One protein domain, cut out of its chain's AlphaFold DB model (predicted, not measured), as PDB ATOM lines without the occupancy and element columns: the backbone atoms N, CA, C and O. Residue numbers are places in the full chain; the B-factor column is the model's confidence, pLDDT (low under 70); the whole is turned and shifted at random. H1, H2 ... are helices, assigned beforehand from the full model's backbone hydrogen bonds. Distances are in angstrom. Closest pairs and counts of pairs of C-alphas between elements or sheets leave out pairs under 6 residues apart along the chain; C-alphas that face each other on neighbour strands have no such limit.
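Overview. This is residues 17 to 105 of the 106 residues of an uncharacterized protein of Gemmatimonadales bacterium (UniProt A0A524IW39). H3, H4 and H5 form a loose up-and-down bundle, each running against the one before; longer H1 crosses H4, and short H2 packs on H1. The 89 printed residues hold five named helices, H1 to H5, and no named strand: all helix. The whole is compact, radius of gyration of the C-alphas 12.6 A, spanning 35 by 30 by 27 A.

Along the chain. H1, residues 17 to 36, 28.4 A, begins at C-alpha 17 (9.576, -42.687, 24.247). H2 is residues 40 to 44, H3 47 to 57, H4 67 to 80. H5, residues 90 to 103, 20.0 A, ends at C-alpha 103 (-17.904, -28.623, 23.580).

Arrangement. H1, with residues 25 to 32 alone, touches H4 at a steep tilt of 59 degrees; C-alphas 28 and 75 are closest, 4.9 A. The hairpin H3 and H4 touches at C-alphas 51 and 76, 6.3 A. H3 and H5 touch at C-alphas 52 and 93, 6.2 A. In each helix every O i to N i+4 pair is within hydrogen-bond range.

Size, cuts and confidence. The printed part has no cut and no long link. pLDDT is under 70 at residues 17 to 19, 59 to 66 and 104 to 105.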
ATOM      1  N   ALA A  17      10.657 -43.533  23.730       51.56
ATOM      2  CA  ALA A  17       9.576 -42.687  24.247       51.56
ATOM      3  C   ALA A  17       9.856 -41.194  23.986       51.56
ATOM      4  O   ALA A  17       9.013 -40.494  23.436       51.56
ATOM      5  N   GLY A  18      11.091 -40.741  24.237       57.72
ATOM      6  CA  GLY A  18      11.491 -39.359  23.941       57.72
ATOM      7  C   GLY A  18      11.547 -39.045  22.439       57.72
ATOM      8  O   GLY A  18      11.221 -37.938  22.019       57.72
ATOM      9  N   ALA A  19      11.908 -40.023  21.599       61.19
ATOM     10  CA  ALA A  19      11.889 -39.856  20.143       61.19
ATOM     11  C   ALA A  19      10.459 -39.774  19.575       61.19
ATOM     12  O   ALA A  19      10.227 -39.046  18.608       61.19
ATOM     13  N   THR A  20       9.500 -40.499  20.162       80.38
ATOM     14  CA  THR A  20       8.085 -40.400  19.783       80.38
ATOM     15  C   THR A  20       7.466 -39.086  20.246       80.38
ATOM     16  O   THR A  20       6.804 -38.440  19.442       80.38
ATOM     17  N   GLU A  21       7.767 -38.634  21.464       83.00
ATOM     18  CA  GLU A  21       7.280 -37.355  22.002       83.00
ATOM     19  C   GLU A  21       7.777 -36.163  21.173       83.00
ATOM     20  O   GLU A  21       6.985 -35.327  20.741       83.00
ATOM     21  N   ALA A  22       9.073 -36.118  20.845       87.06
ATOM     22  CA  ALA A  22       9.632 -35.048  20.015       87.06
ATOM     23  C   ALA A  22       9.020 -35.018  18.600       87.06
ATOM     24  O   ALA A  22       8.776 -33.947  18.041       87.06
ATOM     25  N   ALA A  23       8.747 -36.191  18.016       90.38
ATOM     26  CA  ALA A  23       8.101 -36.290  16.711       90.38
ATOM     27  C   ALA A  23       6.618 -35.887  16.755       90.38
ATOM     28  O   ALA A  23       6.111 -35.289  15.805       90.38
ATOM     29  N   GLU A  24       5.909 -36.211  17.836       91.12
ATOM     30  CA  GLU A  24       4.522 -35.796  18.056       91.12
ATOM     31  C   GLU A  24       4.419 -34.285  18.250       91.12
ATOM     32  O   GLU A  24       3.600 -33.644  17.586       91.12
ATOM     33  N   ARG A  25       5.324 -33.704  19.044       93.94
ATOM     34  CA  ARG A  25       5.463 -32.257  19.197       93.94
ATOM     35  C   ARG A  25       5.718 -31.564  17.859       93.94
ATOM     36  O   ARG A  25       4.985 -30.643  17.509       93.94
ATOM     37  N   ASP A  26       6.715 -31.999  17.080       95.31
ATOM     38  CA  ASP A  26       7.027 -31.385  15.773       95.31
ATOM     39  C   ASP A  26       5.810 -31.422  14.833       95.31
ATOM     40  O   ASP A  26       5.478 -30.421  14.190       95.31
ATOM     41  N   ARG A  27       5.068 -32.537  14.811       95.12
ATOM     42  CA  ARG A  27       3.818 -32.642  14.043       95.12
ATOM     43  C   ARG A  27       2.749 -31.670  14.540       95.12
ATOM     44  O   ARG A  27       2.106 -31.027  13.707       95.12
ATOM     45  N   ALA A  28       2.563 -31.551  15.853       95.44
ATOM     46  CA  ALA A  28       1.597 -30.636  16.451       95.44
ATOM     47  C   ALA A  28       1.929 -29.174  16.116       95.44
ATOM     48  O   ALA A  28       1.079 -28.451  15.597       95.44
ATOM     49  N   VAL A  29       3.188 -28.763  16.291       96.75
ATOM     50  CA  VAL A  29       3.653 -27.409  15.952       96.75
ATOM     51  C   VAL A  29       3.444 -27.111  14.465       96.75
ATOM     52  O   VAL A  29       2.927 -26.047  14.120       96.75
ATOM     53  N   ARG A  30       3.766 -28.050  13.562       96.75
ATOM     54  CA  ARG A  30       3.514 -27.888  12.116       96.75
ATOM     55  C   ARG A  30       2.032 -27.726  11.791       96.75
ATOM     56  O   ARG A  30       1.688 -26.881  10.964       96.75
ATOM     57  N   ARG A  31       1.151 -28.508  12.423       95.31
ATOM     58  CA  ARG A  31      -0.303 -28.398  12.220       95.31
ATOM     59  C   ARG A  31      -0.854 -27.078  12.747       95.31
ATOM     60  O   ARG A  31      -1.643 -26.447  12.046       95.31
ATOM     61  N   ILE A  32      -0.396 -26.617  13.910       94.44
ATOM     62  CA  ILE A  32      -0.764 -25.298  14.441       94.44
ATOM     63  C   ILE A  32      -0.269 -24.182  13.523       94.44
ATOM     64  O   ILE A  32      -1.036 -23.276  13.201       94.44
ATOM     65  N   ALA A  33       0.974 -24.258  13.047       95.69
ATOM     66  CA  ALA A  33       1.519 -23.281  12.112       95.69
ATOM     67  C   ALA A  33       0.670 -23.195  10.831       95.69
ATOM     68  O   ALA A  33       0.305 -22.099  10.401       95.69
ATOM     69  N   LEU A  34       0.277 -24.349  10.275       94.25
ATOM     70  CA  LEU A  34      -0.607 -24.427   9.112       94.25
ATOM     71  C   LEU A  34      -1.992 -23.827   9.398       94.25
ATOM     72  O   LEU A  34      -2.478 -23.025   8.607       94.25
ATOM     73  N   PHE A  35      -2.605 -24.177  10.531       91.00
ATOM     74  CA  PHE A  35      -3.913 -23.661  10.950       91.00
ATOM     75  C   PHE A  35      -3.903 -22.140  11.161       91.00
ATOM     76  O   PHE A  35      -4.870 -21.439  10.859       91.00
ATOM     77  N   LEU A  36      -2.795 -21.607  11.676       91.94
ATOM     78  CA  LEU A  36      -2.637 -20.180  11.917       91.94
ATOM     79  C   LEU A  36      -2.198 -19.394  10.675       91.94
ATOM     80  O   LEU A  36      -2.298 -18.166  10.699       91.94
ATOM     81  N   HIS A  37      -1.787 -20.076   9.601       95.00
ATOM     82  CA  HIS A  37      -1.117 -19.497   8.432       95.00
ATOM     83  C   HIS A  37       0.167 -18.739   8.810       95.00
ATOM     84  O   HIS A  37       0.401 -17.614   8.375       95.00
ATOM     85  N   THR A  38       0.998 -19.359   9.650       95.94
ATOM     86  CA  THR A  38       2.273 -18.801  10.125       95.94
ATOM     87  C   THR A  38       3.413 -19.816   9.981       95.94
ATOM     88  O   THR A  38       3.215 -20.940   9.523       95.94
ATOM     89  N   SER A  39       4.633 -19.422  10.348       97.31
ATOM     90  CA  SER A  39       5.801 -20.309  10.326       97.31
ATOM     91  C   SER A  39       5.934 -21.122  11.618       97.31
ATOM     92  O   SER A  39       5.590 -20.641  12.695       97.31
ATOM     93  N   VAL A  40       6.524 -22.319  11.527       97.12
ATOM     94  CA  VAL A  40       6.906 -23.146  12.693       97.12
ATOM     95  C   VAL A  40       7.741 -22.336  13.691       97.12
ATOM     96  O   VAL A  40       7.437 -22.320  14.876       97.12
ATOM     97  N   ARG A  41       8.710 -21.553  13.194       96.94
ATOM     98  CA  ARG A  41       9.560 -20.683  14.020       96.94
ATOM     99  C   ARG A  41       8.765 -19.643  14.815       96.94
ATOM    100  O   ARG A  41       9.150 -19.317  15.932       96.94
ATOM    101  N   ALA A  42       7.684 -19.108  14.249       95.88
ATOM    102  CA  ALA A  42       6.822 -18.163  14.956       95.88
ATOM    103  C   ALA A  42       6.007 -18.849  16.062       95.88
ATOM    104  O   ALA A  42       5.786 -18.242  17.106       95.88
ATOM    105  N   VAL A  43       5.599 -20.106  15.849       96.38
ATOM    106  CA  VAL A  43       4.918 -20.905  16.878       96.38
ATOM    107  C   VAL A  43       5.880 -21.249  18.010       96.38
ATOM    108  O   VAL A  43       5.575 -20.936  19.155       96.38
ATOM    109  N   ASP A  44       7.059 -21.799  17.706       94.94
ATOM    110  CA  ASP A  44       8.065 -22.135  18.725       94.94
ATOM    111  C   ASP A  44       8.547 -20.894  19.498       94.94
ATOM    112  O   ASP A  44       8.759 -20.957  20.704       94.94
ATOM    113  N   GLY A  45       8.677 -19.742  18.830       95.12
ATOM    114  CA  GLY A  45       9.097 -18.490  19.468       95.12
ATOM    115  C   GLY A  45       8.041 -17.835  20.368       95.12
ATOM    116  O   GLY A  45       8.368 -16.906  21.102       95.12
ATOM    117  N   ASN A  46       6.777 -18.267  20.301       95.69
ATOM    118  CA  ASN A  46       5.694 -17.764  21.147       95.69
ATOM    119  C   ASN A  46       4.563 -18.797  21.245       95.69
ATOM    120  O   ASN A  46       3.442 -18.571  20.766       95.69
ATOM    121  N   LEU A  47       4.861 -19.938  21.864       95.00
ATOM    122  CA  LEU A  47       3.913 -21.043  21.965       95.00
ATOM    123  C   LEU A  47       2.614 -20.637  22.684       95.00
ATOM    124  O   LEU A  47       1.547 -20.816  22.092       95.00
ATOM    125  N   PRO A  48       2.639 -19.983  23.865       95.88
ATOM    126  CA  PRO A  48       1.404 -19.673  24.586       95.88
ATOM    127  C   PRO A  48       0.525 -18.662  23.837       95.88
ATOM    128  O   PRO A  48      -0.702 -18.774  23.827       95.88
ATOM    129  N   GLY A  49       1.133 -17.694  23.140       95.81
ATOM    130  CA  GLY A  49       0.404 -16.753  22.283       95.81
ATOM    131  C   GLY A  49      -0.210 -17.429  21.053       95.81
ATOM    132  O   GLY A  49      -1.336 -17.110  20.657       95.81
ATOM    133  N   SER A  50       0.499 -18.398  20.474       96.19
ATOM    134  CA  SER A  50       0.007 -19.184  19.341       96.19
ATOM    135  C   SER A  50      -1.178 -20.063  19.745       96.19
ATOM    136  O   SER A  50      -2.209 -20.026  19.074       96.19
ATOM    137  N   LEU A  51      -1.089 -20.769  20.880       94.69
ATOM    138  CA  LEU A  51      -2.199 -21.565  21.418       94.69
ATOM    139  C   LEU A  51      -3.421 -20.696  21.741       94.69
ATOM    140  O   LEU A  51      -4.545 -21.066  21.403       94.69
ATOM    141  N   LEU A  52      -3.208 -19.506  22.312       93.75
ATOM    142  CA  LEU A  52      -4.291 -18.557  22.574       93.75
ATOM    143  C   LEU A  52      -4.995 -18.150  21.274       93.75
ATOM    144  O   LEU A  52      -6.222 -18.143  21.205       93.75
ATOM    145  N   THR A  53      -4.222 -17.871  20.222       93.31
ATOM    146  CA  THR A  53      -4.761 -17.511  18.905       93.31
ATOM    147  C   THR A  53      -5.575 -18.654  18.295       93.31
ATOM    148  O   THR A  53      -6.644 -18.400  17.740       93.31
ATOM    149  N   VAL A  54      -5.115 -19.907  18.416       91.31
ATOM    150  CA  VAL A  54      -5.882 -21.087  17.976       91.31
ATOM    151  C   VAL A  54      -7.220 -21.149  18.705       91.31
ATOM    152  O   VAL A  54      -8.268 -21.205  18.065       91.31
ATOM    153  N   LEU A  55      -7.191 -21.082  20.036       89.00
ATOM    154  CA  LEU A  55      -8.383 -21.202  20.876       89.00
ATOM    155  C   LEU A  55      -9.391 -20.073  20.632       89.00
ATOM    156  O   LEU A  55     -10.592 -20.320  20.672       89.00
ATOM    157  N   CYS A  56      -8.925 -18.863  20.316       85.94
ATOM    158  CA  CYS A  56      -9.790 -17.753  19.917       85.94
ATOM    159  C   CYS A  56     -10.368 -17.903  18.498       85.94
ATOM    160  O   CYS A  56     -11.423 -17.338  18.218       85.94
ATOM    161  N   ARG A  57      -9.699 -18.630  17.592       82.00
ATOM    162  CA  ARG A  57     -10.172 -18.861  16.213       82.00
ATOM    163  C   ARG A  57     -11.205 -19.976  16.100       82.00
ATOM    164  O   ARG A  57     -11.954 -19.979  15.131       82.00
ATOM    165  N   ILE A  58     -11.239 -20.913  17.045       74.81
ATOM    166  CA  ILE A  58     -12.238 -21.986  17.084       74.81
ATOM    167  C   ILE A  58     -13.551 -21.380  17.612       74.81
ATOM    168  O   ILE A  58     -13.662 -21.164  18.823       74.81
ATOM    169  N   PRO A  59     -14.552 -21.087  16.753       64.06
ATOM    170  CA  PRO A  59     -15.708 -20.288  17.150       64.06
ATOM    171  C   PRO A  59     -16.481 -20.970  18.281       64.06
ATOM    172  O   PRO A  59     -16.722 -22.178  18.229       64.06
ATOM    173  N   GLU A  60     -16.901 -20.203  19.292       57.38
ATOM    174  CA  GLU A  60     -17.648 -20.706  20.461       57.38
ATOM    175  C   GLU A  60     -18.916 -21.485  20.069       57.38
ATOM    176  O   GLU A  60     -19.274 -22.462  20.727       57.38
ATOM    177  N   SER A  61     -19.526 -21.113  18.942       51.78
ATOM    178  CA  SER A  61     -20.798 -21.626  18.425       51.78
ATOM    179  C   SER A  61     -20.699 -22.835  17.489       51.78
ATOM    180  O   SER A  61     -21.734 -23.374  17.099       51.78
ATOM    181  N   THR A  62     -19.496 -23.267  17.096       54.53
ATOM    182  CA  THR A  62     -19.357 -24.394  16.160       54.53
ATOM    183  C   THR A  62     -19.075 -25.668  16.952       54.53
ATOM    184  O   THR A  62     -18.036 -25.744  17.611       54.53
ATOM    185  N   PRO A  63     -19.965 -26.680  16.938       57.00
ATOM    186  CA  PRO A  63     -19.608 -27.978  17.491       57.00
ATOM    187  C   PRO A  63     -18.404 -28.497  16.699       57.00
ATOM    188  O   PRO A  63     -18.372 -28.342  15.476       57.00
ATOM    189  N   LEU A  64     -17.422 -29.095  17.380       62.69
ATOM    190  CA  LEU A  64     -16.164 -29.594  16.798       62.69
ATOM    191  C   LEU A  64     -16.404 -30.814  15.884       62.69
ATOM    192  O   LEU A  64     -15.689 -31.792  15.936       62.69
ATOM    193  N   ARG A  65     -17.434 -30.820  15.034       60.41
ATOM    194  CA  ARG A  65     -17.876 -31.987  14.252       60.41
ATOM    195  C   ARG A  65     -16.893 -32.378  13.152       60.41
ATOM    196  O   ARG A  65     -17.034 -33.443  12.557       60.41
ATOM    197  N   ARG A  66     -15.923 -31.516  12.841       68.69
ATOM    198  CA  ARG A  66     -14.882 -31.799  11.855       68.69
ATOM    199  C   ARG A  66     -13.725 -32.503  12.551       68.69
ATOM    200  O   ARG A  66     -13.188 -32.012  13.538       68.69
ATOM    201  N   SER A  67     -13.289 -33.625  11.981       75.62
ATOM    202  CA  SER A  67     -12.101 -34.372  12.430       75.62
ATOM    203  C   SER A  67     -10.853 -33.489  12.564       75.62
ATOM    204  O   SER A  67     -10.001 -33.726  13.423       75.62
ATOM    205  N   GLN A  68     -10.769 -32.436  11.748       78.94
ATOM    206  CA  GLN A  68      -9.717 -31.431  11.811       78.94
ATOM    207  C   GLN A  68      -9.713 -30.664  13.141       78.94
ATOM    208  O   GLN A  68      -8.648 -30.510  13.730       78.94
ATOM    209  N   ASP A  69     -10.870 -30.244  13.658       80.62
ATOM    210  CA  ASP A  69     -10.926 -29.443  14.886       80.62
ATOM    211  C   ASP A  69     -10.565 -30.289  16.115       80.62
ATOM    212  O   ASP A  69      -9.841 -29.833  16.999       80.62
ATOM    213  N   HIS A  70     -10.975 -31.565  16.136       82.31
ATOM    214  CA  HIS A  70     -10.515 -32.532  17.141       82.31
ATOM    215  C   HIS A  70      -8.998 -32.723  17.107       82.31
ATOM    216  O   HIS A  70      -8.355 -32.787  18.154       82.31
ATOM    217  N   THR A  71      -8.425 -32.811  15.905       87.62
ATOM    218  CA  THR A  71      -6.979 -32.962  15.727       87.62
ATOM    219  C   THR A  71      -6.236 -31.745  16.272       87.62
ATOM    220  O   THR A  71      -5.316 -31.905  17.067       87.62
ATOM    221  N   ILE A  72      -6.686 -30.539  15.915       89.50
ATOM    222  CA  ILE A  72      -6.105 -29.288  16.415       89.50
ATOM    223  C   ILE A  72      -6.255 -29.178  17.935       89.50
ATOM    224  O   ILE A  72      -5.313 -28.783  18.608       89.50
ATOM    225  N   MET A  73      -7.390 -29.581  18.510       88.81
ATOM    226  CA  MET A  73      -7.555 -29.575  19.967       88.81
ATOM    227  C   MET A  73      -6.638 -30.571  20.684       88.81
ATOM    228  O   MET A  73      -6.185 -30.281  21.790       88.81
ATOM    229  N   ASN A  74      -6.340 -31.721  20.078       89.56
ATOM    230  CA  ASN A  74      -5.350 -32.648  20.625       89.56
ATOM    231  C   ASN A  74      -3.934 -32.061  20.557       89.56
ATOM    232  O   ASN A  74      -3.202 -32.173  21.534       89.56
ATOM    233  N   ASP A  75      -3.586 -31.375  19.465       93.44
ATOM    234  CA  ASP A  75      -2.311 -30.657  19.346       93.44
ATOM    235  C   ASP A  75      -2.186 -29.542  20.391       93.44
ATOM    236  O   ASP A  75      -1.143 -29.399  21.022       93.44
ATOM    237  N   VAL A  76      -3.263 -28.780  20.615       92.81
ATOM    238  CA  VAL A  76      -3.299 -27.741  21.652       92.81
ATOM    239  C   VAL A  76      -3.071 -28.348  23.032       92.81
ATOM    240  O   VAL A  76      -2.299 -27.785  23.792       92.81
ATOM    241  N   ARG A  77      -3.706 -29.479  23.361       91.44
ATOM    242  CA  ARG A  77      -3.515 -30.145  24.661       91.44
ATOM    243  C   ARG A  77      -2.089 -30.648  24.844       91.44
ATOM    244  O   ARG A  77      -1.512 -30.391  25.887       91.44
ATOM    245  N   LEU A  78      -1.530 -31.299  23.824       93.00
ATOM    246  CA  LEU A  78      -0.154 -31.794  23.858       93.00
ATOM    247  C   LEU A  78       0.837 -30.659  24.146       93.00
ATOM    248  O   LEU A  78       1.710 -30.793  24.990       93.00
ATOM    249  N   LEU A  79       0.677 -29.530  23.455       94.44
ATOM    250  CA  LEU A  79       1.579 -28.386  23.580       94.44
ATOM    251  C   LEU A  79       1.280 -27.507  24.800       94.44
ATOM    252  O   LEU A  79       2.118 -26.705  25.202       94.44
ATOM    253  N   PHE A  80       0.082 -27.613  25.373       93.75
ATOM    254  CA  PHE A  80      -0.302 -26.855  26.557       93.75
ATOM    255  C   PHE A  80       0.521 -27.267  27.784       93.75
ATOM    256  O   PHE A  80       0.884 -26.404  28.581       93.75
ATOM    257  N   ASP A  81       0.874 -28.551  27.885       89.12
ATOM    258  CA  ASP A  81       1.702 -29.094  28.968       89.12
ATOM    259  C   ASP A  81       3.158 -28.576  28.932       89.12
ATOM    260  O   ASP A  81       3.887 -28.718  29.911       89.12
ATOM    261  N   GLU A  82       3.583 -27.942  27.831       90.69
ATOM    262  CA  GLU A  82       4.903 -27.308  27.697       90.69
ATOM    263  C   GLU A  82       4.935 -25.852  28.192       90.69
ATOM    264  O   GLU A  82       6.002 -25.239  28.221       90.69
ATOM    265  N   ILE A  83       3.785 -25.258  28.533       92.06
ATOM    266  CA  ILE A  83       3.735 -23.859  28.971       92.06
ATOM    267  C   ILE A  83       4.241 -23.749  30.410       92.06
ATOM    268  O   ILE A  83       3.734 -24.419  31.307       92.06
ATOM    269  N   GLU A  84       5.200 -22.847  30.626       91.62
ATOM    270  CA  GLU A  84       5.737 -22.535  31.950       91.62
ATOM    271  C   GLU A  84       4.628 -22.070  32.911       91.62
ATOM    272  O   GLU A  84       3.716 -21.324  32.540       91.62
ATOM    273  N   GLU A  85       4.688 -22.525  34.166       89.69
ATOM    274  CA  GLU A  85       3.632 -22.271  35.157       89.69
ATOM    275  C   GLU A  85       3.461 -20.785  35.509       89.69
ATOM    276  O   GLU A  85       2.378 -20.372  35.933       89.69
ATOM    277  N   ASP A  86       4.510 -19.982  35.327       91.75
ATOM    278  CA  ASP A  86       4.544 -18.541  35.571       91.75
ATOM    279  C   ASP A  86       4.114 -17.702  34.356       91.75
ATOM    280  O   ASP A  86       3.999 -16.475  34.468       91.75
ATOM    281  N   ASP A  87       3.790 -18.325  33.215       94.19
ATOM    282  CA  ASP A  87       3.244 -17.591  32.079       94.19
ATOM    283  C   ASP A  87       1.893 -16.962  32.455       94.19
ATOM    284  O   ASP A  87       0.884 -17.631  32.694       94.19
ATOM    285  N   GLN A  88       1.847 -15.631  32.440       94.50
ATOM    286  CA  GLN A  88       0.664 -14.833  32.776       94.50
ATOM    287  C   GLN A  88      -0.602 -15.185  31.966       94.50
ATOM    288  O   GLN A  88      -1.716 -14.839  32.365       94.50
ATOM    289  N   ARG A  89      -0.465 -15.849  30.809       93.44
ATOM    290  CA  ARG A  89      -1.578 -16.258  29.936       93.44
ATOM    291  C   ARG A  89      -2.154 -17.616  30.327       93.44
ATOM    292  O   ARG A  89      -3.262 -17.939  29.890       93.44
ATOM    293  N   LEU A  90      -1.451 -18.395  31.149       91.94
ATOM    294  CA  LEU A  90      -1.833 -19.751  31.533       91.94
ATOM    295  C   LEU A  90      -3.258 -19.844  32.113       91.94
ATOM    296  O   LEU A  90      -4.000 -20.721  31.664       91.94
ATOM    297  N   PRO A  91      -3.727 -18.942  33.007       93.38
ATOM    298  CA  PRO A  91      -5.103 -19.001  33.513       93.38
ATOM    299  C   PRO A  91      -6.153 -18.874  32.403       93.38
ATOM    300  O   PRO A  91      -7.154 -19.593  32.391       93.38
ATOM    301  N   ARG A  92      -5.914 -17.986  31.429       92.38
ATOM    302  CA  ARG A  92      -6.822 -17.792  30.294       92.38
ATOM    303  C   ARG A  92      -6.809 -18.998  29.359       92.38
ATOM    304  O   ARG A  92      -7.867 -19.399  28.880       92.38
ATOM    305  N   LEU A  93      -5.635 -19.569  29.110       92.12
ATOM    306  CA  LEU A  93      -5.487 -20.768  28.290       92.12
ATOM    307  C   LEU A  93      -6.198 -21.970  28.923       92.12
ATOM    308  O   LEU A  93      -6.969 -22.621  28.223       92.12
ATOM    309  N   LYS A  94      -6.039 -22.200  30.236       92.44
ATOM    310  CA  LYS A  94      -6.763 -23.251  30.981       92.44
ATOM    311  C   LYS A  94      -8.269 -23.148  30.767       92.44
ATOM    312  O   LYS A  94      -8.888 -24.095  30.286       92.44
ATOM    313  N   PHE A  95      -8.830 -21.962  31.015       91.50
ATOM    314  CA  PHE A  95     -10.256 -21.699  30.817       91.50
ATOM    315  C   PHE A  95     -10.727 -22.045  29.393       91.50
ATOM    316  O   PHE A  95     -11.752 -22.702  29.208       91.50
ATOM    317  N   LEU A  96      -9.975 -21.631  28.370       89.69
ATOM    318  CA  LEU A  96     -10.345 -21.864  26.973       89.69
ATOM    319  C   LEU A  96     -10.204 -23.338  26.555       89.69
ATOM    320  O   LEU A  96     -11.055 -23.843  25.817       89.69
ATOM    321  N   VAL A  97      -9.171 -24.040  27.029       90.00
ATOM    322  CA  VAL A  97      -8.979 -25.479  26.778       90.00
ATOM    323  C   VAL A  97     -10.100 -26.294  27.424       90.00
ATOM    324  O   VAL A  97     -10.638 -27.207  26.790       90.00
ATOM    325  N   GLU A  98     -10.503 -25.957  28.648       88.25
ATOM    326  CA  GLU A  98     -11.632 -26.591  29.336       88.25
ATOM    327  C   GLU A  98     -12.952 -26.341  28.596       88.25
ATOM    328  O   GLU A  98     -13.680 -27.290  28.288       88.25
ATOM    329  N   ALA A  99     -13.219 -25.090  28.210       85.00
ATOM    330  CA  ALA A  99     -14.411 -24.724  27.448       85.00
ATOM    331  C   ALA A  99     -14.480 -25.446  26.089       85.00
ATOM    332  O   ALA A  99     -15.538 -25.926  25.676       85.00
ATOM    333  N   ALA A 100     -13.356 -25.571  25.379       81.00
ATOM    334  CA  ALA A 100     -13.282 -26.346  24.142       81.00
ATOM    335  C   ALA A 100     -13.482 -27.854  24.386       81.00
ATOM    336  O   ALA A 100     -14.157 -28.527  23.608       81.00
ATOM    337  N   SER A 101     -12.956 -28.382  25.493       79.56
ATOM    338  CA  SER A 101     -13.100 -29.791  25.868       79.56
ATOM    339  C   SER A 101     -14.539 -30.171  26.207       79.56
ATOM    340  O   SER A 101     -14.976 -31.256  25.831       79.56
ATOM    341  N   PHE A 102     -15.281 -29.285  26.876       78.88
ATOM    342  CA  PHE A 102     -16.706 -29.476  27.148       78.88
ATOM    343  C   PHE A 102     -17.517 -29.552  25.847       78.88
ATOM    344  O   PHE A 102     -18.311 -30.471  25.660       78.88
ATOM    345  N   ARG A 103     -17.243 -28.649  24.896       72.69
ATOM    346  CA  ARG A 103     -17.904 -28.623  23.580       72.69
ATOM    347  C   ARG A 103     -17.611 -29.849  22.714       72.69
ATOM    348  O   ARG A 103     -18.446 -30.206  21.897       72.69
ATOM    349  N   ALA A 104     -16.465 -30.505  22.895       67.06
ATOM    350  CA  ALA A 104     -16.124 -31.741  22.183       67.06
ATOM    351  C   ALA A 104     -16.947 -32.967  22.631       67.06
ATOM    352  O   ALA A 104     -16.876 -34.006  21.980       67.06
ATOM    353  N   ARG A 105     -17.650 -32.877  23.769       68.12
ATOM    354  CA  ARG A 105     -18.420 -33.979  24.378       68.12
ATOM    355  C   ARG A 105     -19.933 -33.878  24.140       68.12
ATOM    356  O   ARG A 105     -20.640 -34.804  24.530       68.12
TER     357      ARG A 105